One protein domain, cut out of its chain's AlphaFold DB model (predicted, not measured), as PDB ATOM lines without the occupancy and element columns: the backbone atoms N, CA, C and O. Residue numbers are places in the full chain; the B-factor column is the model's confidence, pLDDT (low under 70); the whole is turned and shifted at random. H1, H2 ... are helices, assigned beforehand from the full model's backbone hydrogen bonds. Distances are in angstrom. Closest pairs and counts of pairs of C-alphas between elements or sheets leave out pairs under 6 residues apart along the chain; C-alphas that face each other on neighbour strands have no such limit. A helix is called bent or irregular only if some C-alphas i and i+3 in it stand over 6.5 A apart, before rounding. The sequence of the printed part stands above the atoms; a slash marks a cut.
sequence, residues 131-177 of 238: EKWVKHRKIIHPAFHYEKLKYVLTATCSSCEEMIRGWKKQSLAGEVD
ATOM      1  N   GLU A 131     234.492 226.058 149.596       74.12
ATOM      2  CA  GLU A 131     234.740 224.607 149.520       74.12
ATOM      3  C   GLU A 131     233.476 223.787 149.219       74.12
ATOM      4  O   GLU A 131     233.481 222.907 148.355       74.12
ATOM      5  N   LYS A 132     232.363 224.102 149.889       76.75
ATOM      6  CA  LYS A 132     231.062 223.453 149.675       76.75
ATOM      7  C   LYS A 132     230.549 223.694 148.250       76.75
ATOM      8  O   LYS A 132     230.018 222.785 147.617       76.75
ATOM      9  N   TRP A 133     230.742 224.891 147.711       78.56
ATOM     10  CA  TRP A 133     230.421 225.243 146.333       78.56
ATOM     11  C   TRP A 133     231.308 224.502 145.339       78.56
ATOM     12  O   TRP A 133     230.791 223.962 144.367       78.56
ATOM     13  N   VAL A 134     232.620 224.423 145.582       79.81
ATOM     14  CA  VAL A 134     233.550 223.670 144.726       79.81
ATOM     15  C   VAL A 134     233.133 222.199 144.640       79.81
ATOM     16  O   VAL A 134     233.059 221.656 143.535       79.81
ATOM     17  N   LYS A 135     232.781 221.578 145.774       77.50
ATOM     18  CA  LYS A 135     232.248 220.207 145.821       77.50
ATOM     19  C   LYS A 135     230.946 220.068 145.024       77.50
ATOM     20  O   LYS A 135     230.900 219.286 144.075       77.50
ATOM     21  N   HIS A 136     229.918 220.865 145.332       75.38
ATOM     22  CA  HIS A 136     228.634 220.812 144.619       75.38
ATOM     23  C   HIS A 136     228.784 221.078 143.118       75.38
ATOM     24  O   HIS A 136     228.173 220.398 142.297       75.38
ATOM     25  N   ARG A 137     229.632 222.036 142.734       78.81
ATOM     26  CA  ARG A 137     229.904 222.349 141.334       78.81
ATOM     27  C   ARG A 137     230.538 221.162 140.627       78.81
ATOM     28  O   ARG A 137     230.101 220.851 139.529       78.81
ATOM     29  N   LYS A 138     231.523 220.486 141.229       81.69
ATOM     30  CA  LYS A 138     232.165 219.298 140.637       81.69
ATOM     31  C   LYS A 138     231.153 218.187 140.352       81.69
ATOM     32  O   LYS A 138     231.215 217.557 139.304       81.69
ATOM     33  N   ILE A 139     230.219 217.998 141.275       76.81
ATOM     34  CA  ILE A 139     229.151 217.002 141.210       76.81
ATOM     35  C   ILE A 139     228.123 217.350 140.113       76.81
ATOM     36  O   ILE A 139     227.704 216.487 139.347       76.81
ATOM     37  N   ILE A 140     227.746 218.626 139.997       76.75
ATOM     38  CA  ILE A 140     226.723 219.098 139.053       76.75
ATOM     39  C   ILE A 140     227.285 219.329 137.638       76.75
ATOM     40  O   ILE A 140     226.560 219.184 136.656       76.75
ATOM     41  N   HIS A 141     228.566 219.684 137.498       80.56
ATOM     42  CA  HIS A 141     229.169 220.111 136.230       80.56
ATOM     43  C   HIS A 141     228.974 219.136 135.050       80.56
ATOM     44  O   HIS A 141     228.625 219.623 133.972       80.56
ATOM     45  N   PRO A 142     229.081 217.798 135.219       82.69
ATOM     46  CA  PRO A 142     228.839 216.844 134.132       82.69
ATOM     47  C   PRO A 142     227.434 216.932 133.518       82.69
ATOM     48  O   PRO A 142     227.260 216.682 132.325       82.69
ATOM     49  N   ALA A 143     226.429 217.343 134.299       73.19
ATOM     50  CA  ALA A 143     225.061 217.559 133.820       73.19
ATOM     51  C   ALA A 143     224.956 218.718 132.817       73.19
ATOM     52  O   ALA A 143     224.060 218.747 131.977       73.19
ATOM     53  N   PHE A 144     225.889 219.667 132.909       81.75
ATOM     54  CA  PHE A 144     225.975 220.860 132.075       81.75
ATOM     55  C   PHE A 144     227.021 220.714 130.960       81.75
ATOM     56  O   PHE A 144     227.406 221.700 130.336       81.75
ATOM     57  N   HIS A 145     227.487 219.495 130.678       83.12
ATOM     58  CA  HIS A 145     228.267 219.239 129.474       83.12
ATOM     59  C   HIS A 145     227.391 219.394 128.229       83.12
ATOM     60  O   HIS A 145     226.212 219.033 128.229       83.12
ATOM     61  N   TYR A 146     227.985 219.899 127.146       84.81
ATOM     62  CA  TYR A 146     227.284 220.179 125.891       84.81
ATOM     63  C   TYR A 146     226.446 218.989 125.392       84.81
ATOM     64  O   TYR A 146     225.303 219.168 124.983       84.81
ATOM     65  N   GLU A 147     226.964 217.763 125.502       82.50
ATOM     66  CA  GLU A 147     226.260 216.551 125.065       82.50
ATOM     67  C   GLU A 147     224.940 216.299 125.795       82.50
ATOM     68  O   GLU A 147     224.004 215.769 125.198       82.50
ATOM     69  N   LYS A 148     224.857 216.676 127.075       79.31
ATOM     70  CA  LYS A 148     223.636 216.581 127.883       79.31
ATOM     71  C   LYS A 148     222.753 217.809 127.666       79.31
ATOM     72  O   LYS A 148     221.542 217.677 127.501       79.31
ATOM     73  N   LEU A 149     223.368 218.991 127.561       80.75
ATOM     74  CA  LEU A 149     222.673 220.246 127.278       80.75
ATOM     75  C   LEU A 149     221.980 220.255 125.916       80.75
ATOM     76  O   LEU A 149     220.937 220.891 125.800       80.75
ATOM     77  N   LYS A 150     222.494 219.537 124.905       85.62
ATOM     78  CA  LYS A 150     221.868 219.496 123.574       85.62
ATOM     79  C   LYS A 150     220.411 219.042 123.652       85.62
ATOM     80  O   LYS A 150     219.576 219.610 122.969       85.62
ATOM     81  N   TYR A 151     220.091 218.082 124.522       80.44
ATOM     82  CA  TYR A 151     218.728 217.570 124.668       80.44
ATOM     83  C   TYR A 151     217.794 218.624 125.264       80.44
ATOM     84  O   TYR A 151     216.681 218.808 124.776       80.44
ATOM     85  N   VAL A 152     218.270 219.357 126.275       80.38
ATOM     86  CA  VAL A 152     217.528 220.472 126.881       80.38
ATOM     87  C   VAL A 152     217.336 221.597 125.864       80.38
ATOM     88  O   VAL A 152     216.229 222.113 125.720       80.38
ATOM     89  N   LEU A 153     218.389 221.943 125.119       82.56
ATOM     90  CA  LEU A 153     218.344 222.956 124.068       82.56
ATOM     91  C   LEU A 153     217.347 222.570 122.972       82.56
ATOM     92  O   LEU A 153     216.489 223.378 122.638       82.56
ATOM     93  N   THR A 154     217.404 221.337 122.463       87.31
ATOM     94  CA  THR A 154     216.478 220.840 121.437       87.31
ATOM     95  C   THR A 154     215.034 220.884 121.923       87.31
ATOM     96  O   THR A 154     214.194 221.447 121.230       87.31
ATOM     97  N   ALA A 155     214.741 220.375 123.123       81.44
ATOM     98  CA  ALA A 155     213.390 220.432 123.684       81.44
ATOM     99  C   ALA A 155     212.889 221.879 123.853       81.44
ATOM    100  O   ALA A 155     211.738 222.182 123.538       81.44
ATOM    101  N   THR A 156     213.768 222.784 124.296       81.06
ATOM    102  CA  THR A 156     213.450 224.212 124.430       81.06
ATOM    103  C   THR A 156     213.153 224.840 123.068       81.06
ATOM    104  O   THR A 156     212.132 225.507 122.920       81.06
ATOM    105  N   CYS A 157     213.990 224.589 122.057       85.62
ATOM    106  CA  CYS A 157     213.779 225.078 120.695       85.62
ATOM    107  C   CYS A 157     212.456 224.579 120.112       85.62
ATOM    108  O   CYS A 157     211.673 225.397 119.638       85.62
ATOM    109  N   SER A 158     212.162 223.279 120.213       88.06
ATOM    110  CA  SER A 158     210.901 222.714 119.721       88.06
ATOM    111  C   SER A 158     209.683 223.338 120.410       88.06
ATOM    112  O   SER A 158     208.726 223.718 119.741       88.06
ATOM    113  N   SER A 159     209.735 223.532 121.732       84.19
ATOM    114  CA  SER A 159     208.654 224.200 122.469       84.19
ATOM    115  C   SER A 159     208.468 225.661 122.034       84.19
ATOM    116  O   SER A 159     207.340 226.109 121.818       84.19
ATOM    117  N   CYS A 160     209.562 226.405 121.840       85.00
ATOM    118  CA  CYS A 160     209.504 227.773 121.326       85.00
ATOM    119  C   CYS A 160     208.947 227.831 119.895       85.00
ATOM    120  O   CYS A 160     208.142 228.712 119.596       85.00
ATOM    121  N   GLU A 161     209.333 226.904 119.017       89.75
ATOM    122  CA  GLU A 161     208.824 226.818 117.643       89.75
ATOM    123  C   GLU A 161     207.312 226.579 117.604       89.75
ATOM    124  O   GLU A 161     206.602 227.226 116.829       89.75
ATOM    125  N   GLU A 162     206.802 225.690 118.456       88.12
ATOM    126  CA  GLU A 162     205.367 225.428 118.568       88.12
ATOM    127  C   GLU A 162     204.585 226.673 118.994       88.12
ATOM    128  O   GLU A 162     203.569 227.000 118.371       88.12
ATOM    129  N   MET A 163     205.093 227.398 119.994       88.19
ATOM    130  CA  MET A 163     204.501 228.642 120.490       88.19
ATOM    131  C   MET A 163     204.518 229.742 119.413       88.19
ATOM    132  O   MET A 163     203.475 230.316 119.091       88.19
ATOM    133  N   ILE A 164     205.664 229.959 118.755       90.69
ATOM    134  CA  ILE A 164     205.808 230.923 117.650       90.69
ATOM    135  C   ILE A 164     204.872 230.573 116.489       90.69
ATOM    136  O   ILE A 164     204.291 231.463 115.865       90.69
ATOM    137  N   ARG A 165     204.694 229.286 116.173       91.12
ATOM    138  CA  ARG A 165     203.755 228.842 115.134       91.12
ATOM    139  C   ARG A 165     202.308 229.187 115.496       91.12
ATOM    140  O   ARG A 165     201.543 229.544 114.600       91.12
ATOM    141  N   GLY A 166     201.939 229.104 116.775       88.81
ATOM    142  CA  GLY A 166     200.653 229.584 117.289       88.81
ATOM    143  C   GLY A 166     200.472 231.084 117.060       88.81
ATOM    144  O   GLY A 166     199.500 231.491 116.422       88.81
ATOM    145  N   TRP A 167     201.457 231.889 117.467       92.50
ATOM    146  CA  TRP A 167     201.438 233.342 117.263       92.50
ATOM    147  C   TRP A 167     201.377 233.731 115.789       92.50
ATOM    148  O   TRP A 167     200.602 234.605 115.425       92.50
ATOM    149  N   LYS A 168     202.116 233.045 114.907       89.88
ATOM    150  CA  LYS A 168     202.061 233.295 113.456       89.88
ATOM    151  C   LYS A 168     200.650 233.129 112.897       89.88
ATOM    152  O   LYS A 168     200.216 233.961 112.107       89.88
ATOM    153  N   LYS A 169     199.912 232.099 113.325       89.81
ATOM    154  CA  LYS A 169     198.515 231.900 112.900       89.81
ATOM    155  C   LYS A 169     197.610 233.039 113.370       89.81
ATOM    156  O   LYS A 169     196.774 233.494 112.601       89.81
ATOM    157  N   GLN A 170     197.796 233.504 114.604       86.56
ATOM    158  CA  GLN A 170     197.021 234.610 115.175       86.56
ATOM    159  C   GLN A 170     197.393 235.961 114.547       86.56
ATOM    160  O   GLN A 170     196.523 236.803 114.357       86.56
ATOM    161  N   SER A 171     198.653 236.135 114.130       88.94
ATOM    162  CA  SER A 171     199.141 237.377 113.517       88.94
ATOM    163  C   SER A 171     198.488 237.698 112.175       88.94
ATOM    164  O   SER A 171     198.429 238.856 111.776       88.94
ATOM    165  N   LEU A 172     197.926 236.686 111.500       83.81
ATOM    166  CA  LEU A 172     197.125 236.880 110.290       83.81
ATOM    167  C   LEU A 172     195.837 237.677 110.563       83.81
ATOM    168  O   LEU A 172     195.268 238.236 109.630       83.81
ATOM    169  N   ALA A 173     195.380 237.726 111.820       81.81
ATOM    170  CA  ALA A 173     194.176 238.431 112.249       81.81
ATOM    171  C   ALA A 173     194.456 239.784 112.938       81.81
ATOM    172  O   ALA A 173     193.504 240.491 113.262       81.81
ATOM    173  N   GLY A 174     195.723 240.161 113.159       88.31
ATOM    174  CA  GLY A 174     196.101 241.431 113.791       88.31
ATOM    175  C   GLY A 174     197.308 241.330 114.726       88.31
ATOM    176  O   GLY A 174     198.084 240.377 114.674       88.31
ATOM    177  N   GLU A 175     197.477 242.337 115.586       87.31
ATOM    178  CA  GLU A 175     198.505 242.331 116.633       87.31
ATOM    179  C   GLU A 175     198.237 241.209 117.647       87.31
ATOM    180  O   GLU A 175     197.111 241.026 118.110       87.31
ATOM    181  N   VAL A 176     199.281 240.450 117.989       90.12
ATOM    182  CA  VAL A 176     199.193 239.315 118.917       90.12
ATOM    183  C   VAL A 176     199.813 239.708 120.248       90.12
ATOM    184  O   VAL A 176     201.002 240.025 120.311       90.12
ATOM    185  N   ASP A 177     199.025 239.638 121.318       86.56
ATOM    186  CA  ASP A 177     199.555 239.735 122.673       86.56
ATOM    187  C   ASP A 177     200.249 238.421 123.061       86.56
ATOM    188  O   ASP A 177     199.608 237.405 123.323       86.56
TER     189      ASP A 177
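AT A GLANCE: This is residues 131 to 177 of the 238 residues of an uncharacterized protein of Eucalyptus grandis (UniProt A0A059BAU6). Two helices meet end to end at a corner and make a wide-open V, with a short arm, H1, and a long arm, H2; the six residues after H2 fold back as a hook at its far end. The printed part has 47 residues with two named helices, H1 then H2, and no named strand; the class is all helix. It is extended, with a radius of gyration of the C-alphas of 18.4 A and spans of 56 by 20 by 8 A.

IN THESE COORDINATES: H1, residues 131 to 144, begins at C-alpha 131 (234.740, 224.607, 149.520) and is 19.9 A long. It is irregular: C-alphas 139 and 142 are 7.1 A apart. H2, residues 146 to 171, is 35.2 A long and ends at C-alpha 171 (199.141, 237.377, 113.517).

HOW THE PARTS SIT: H1 and H2 are close but not clearly touching; their closest C-alphas, of Ala 143 and Leu 149, are 7.5 A apart. They run the same way at a steep tilt of 64 degrees. Of the O i to N i+4 pairs, 7 of 10 in H1 and 20 of 22 in H2 are within hydrogen-bond range.

THE WHOLE: The C-alphas farthest apart, of Glu 131 and Ala 173, are 56.8 A apart. The link from H1 to H2 is tight. The printed part has no cut, and no printed residue is under 70 in pLDDT.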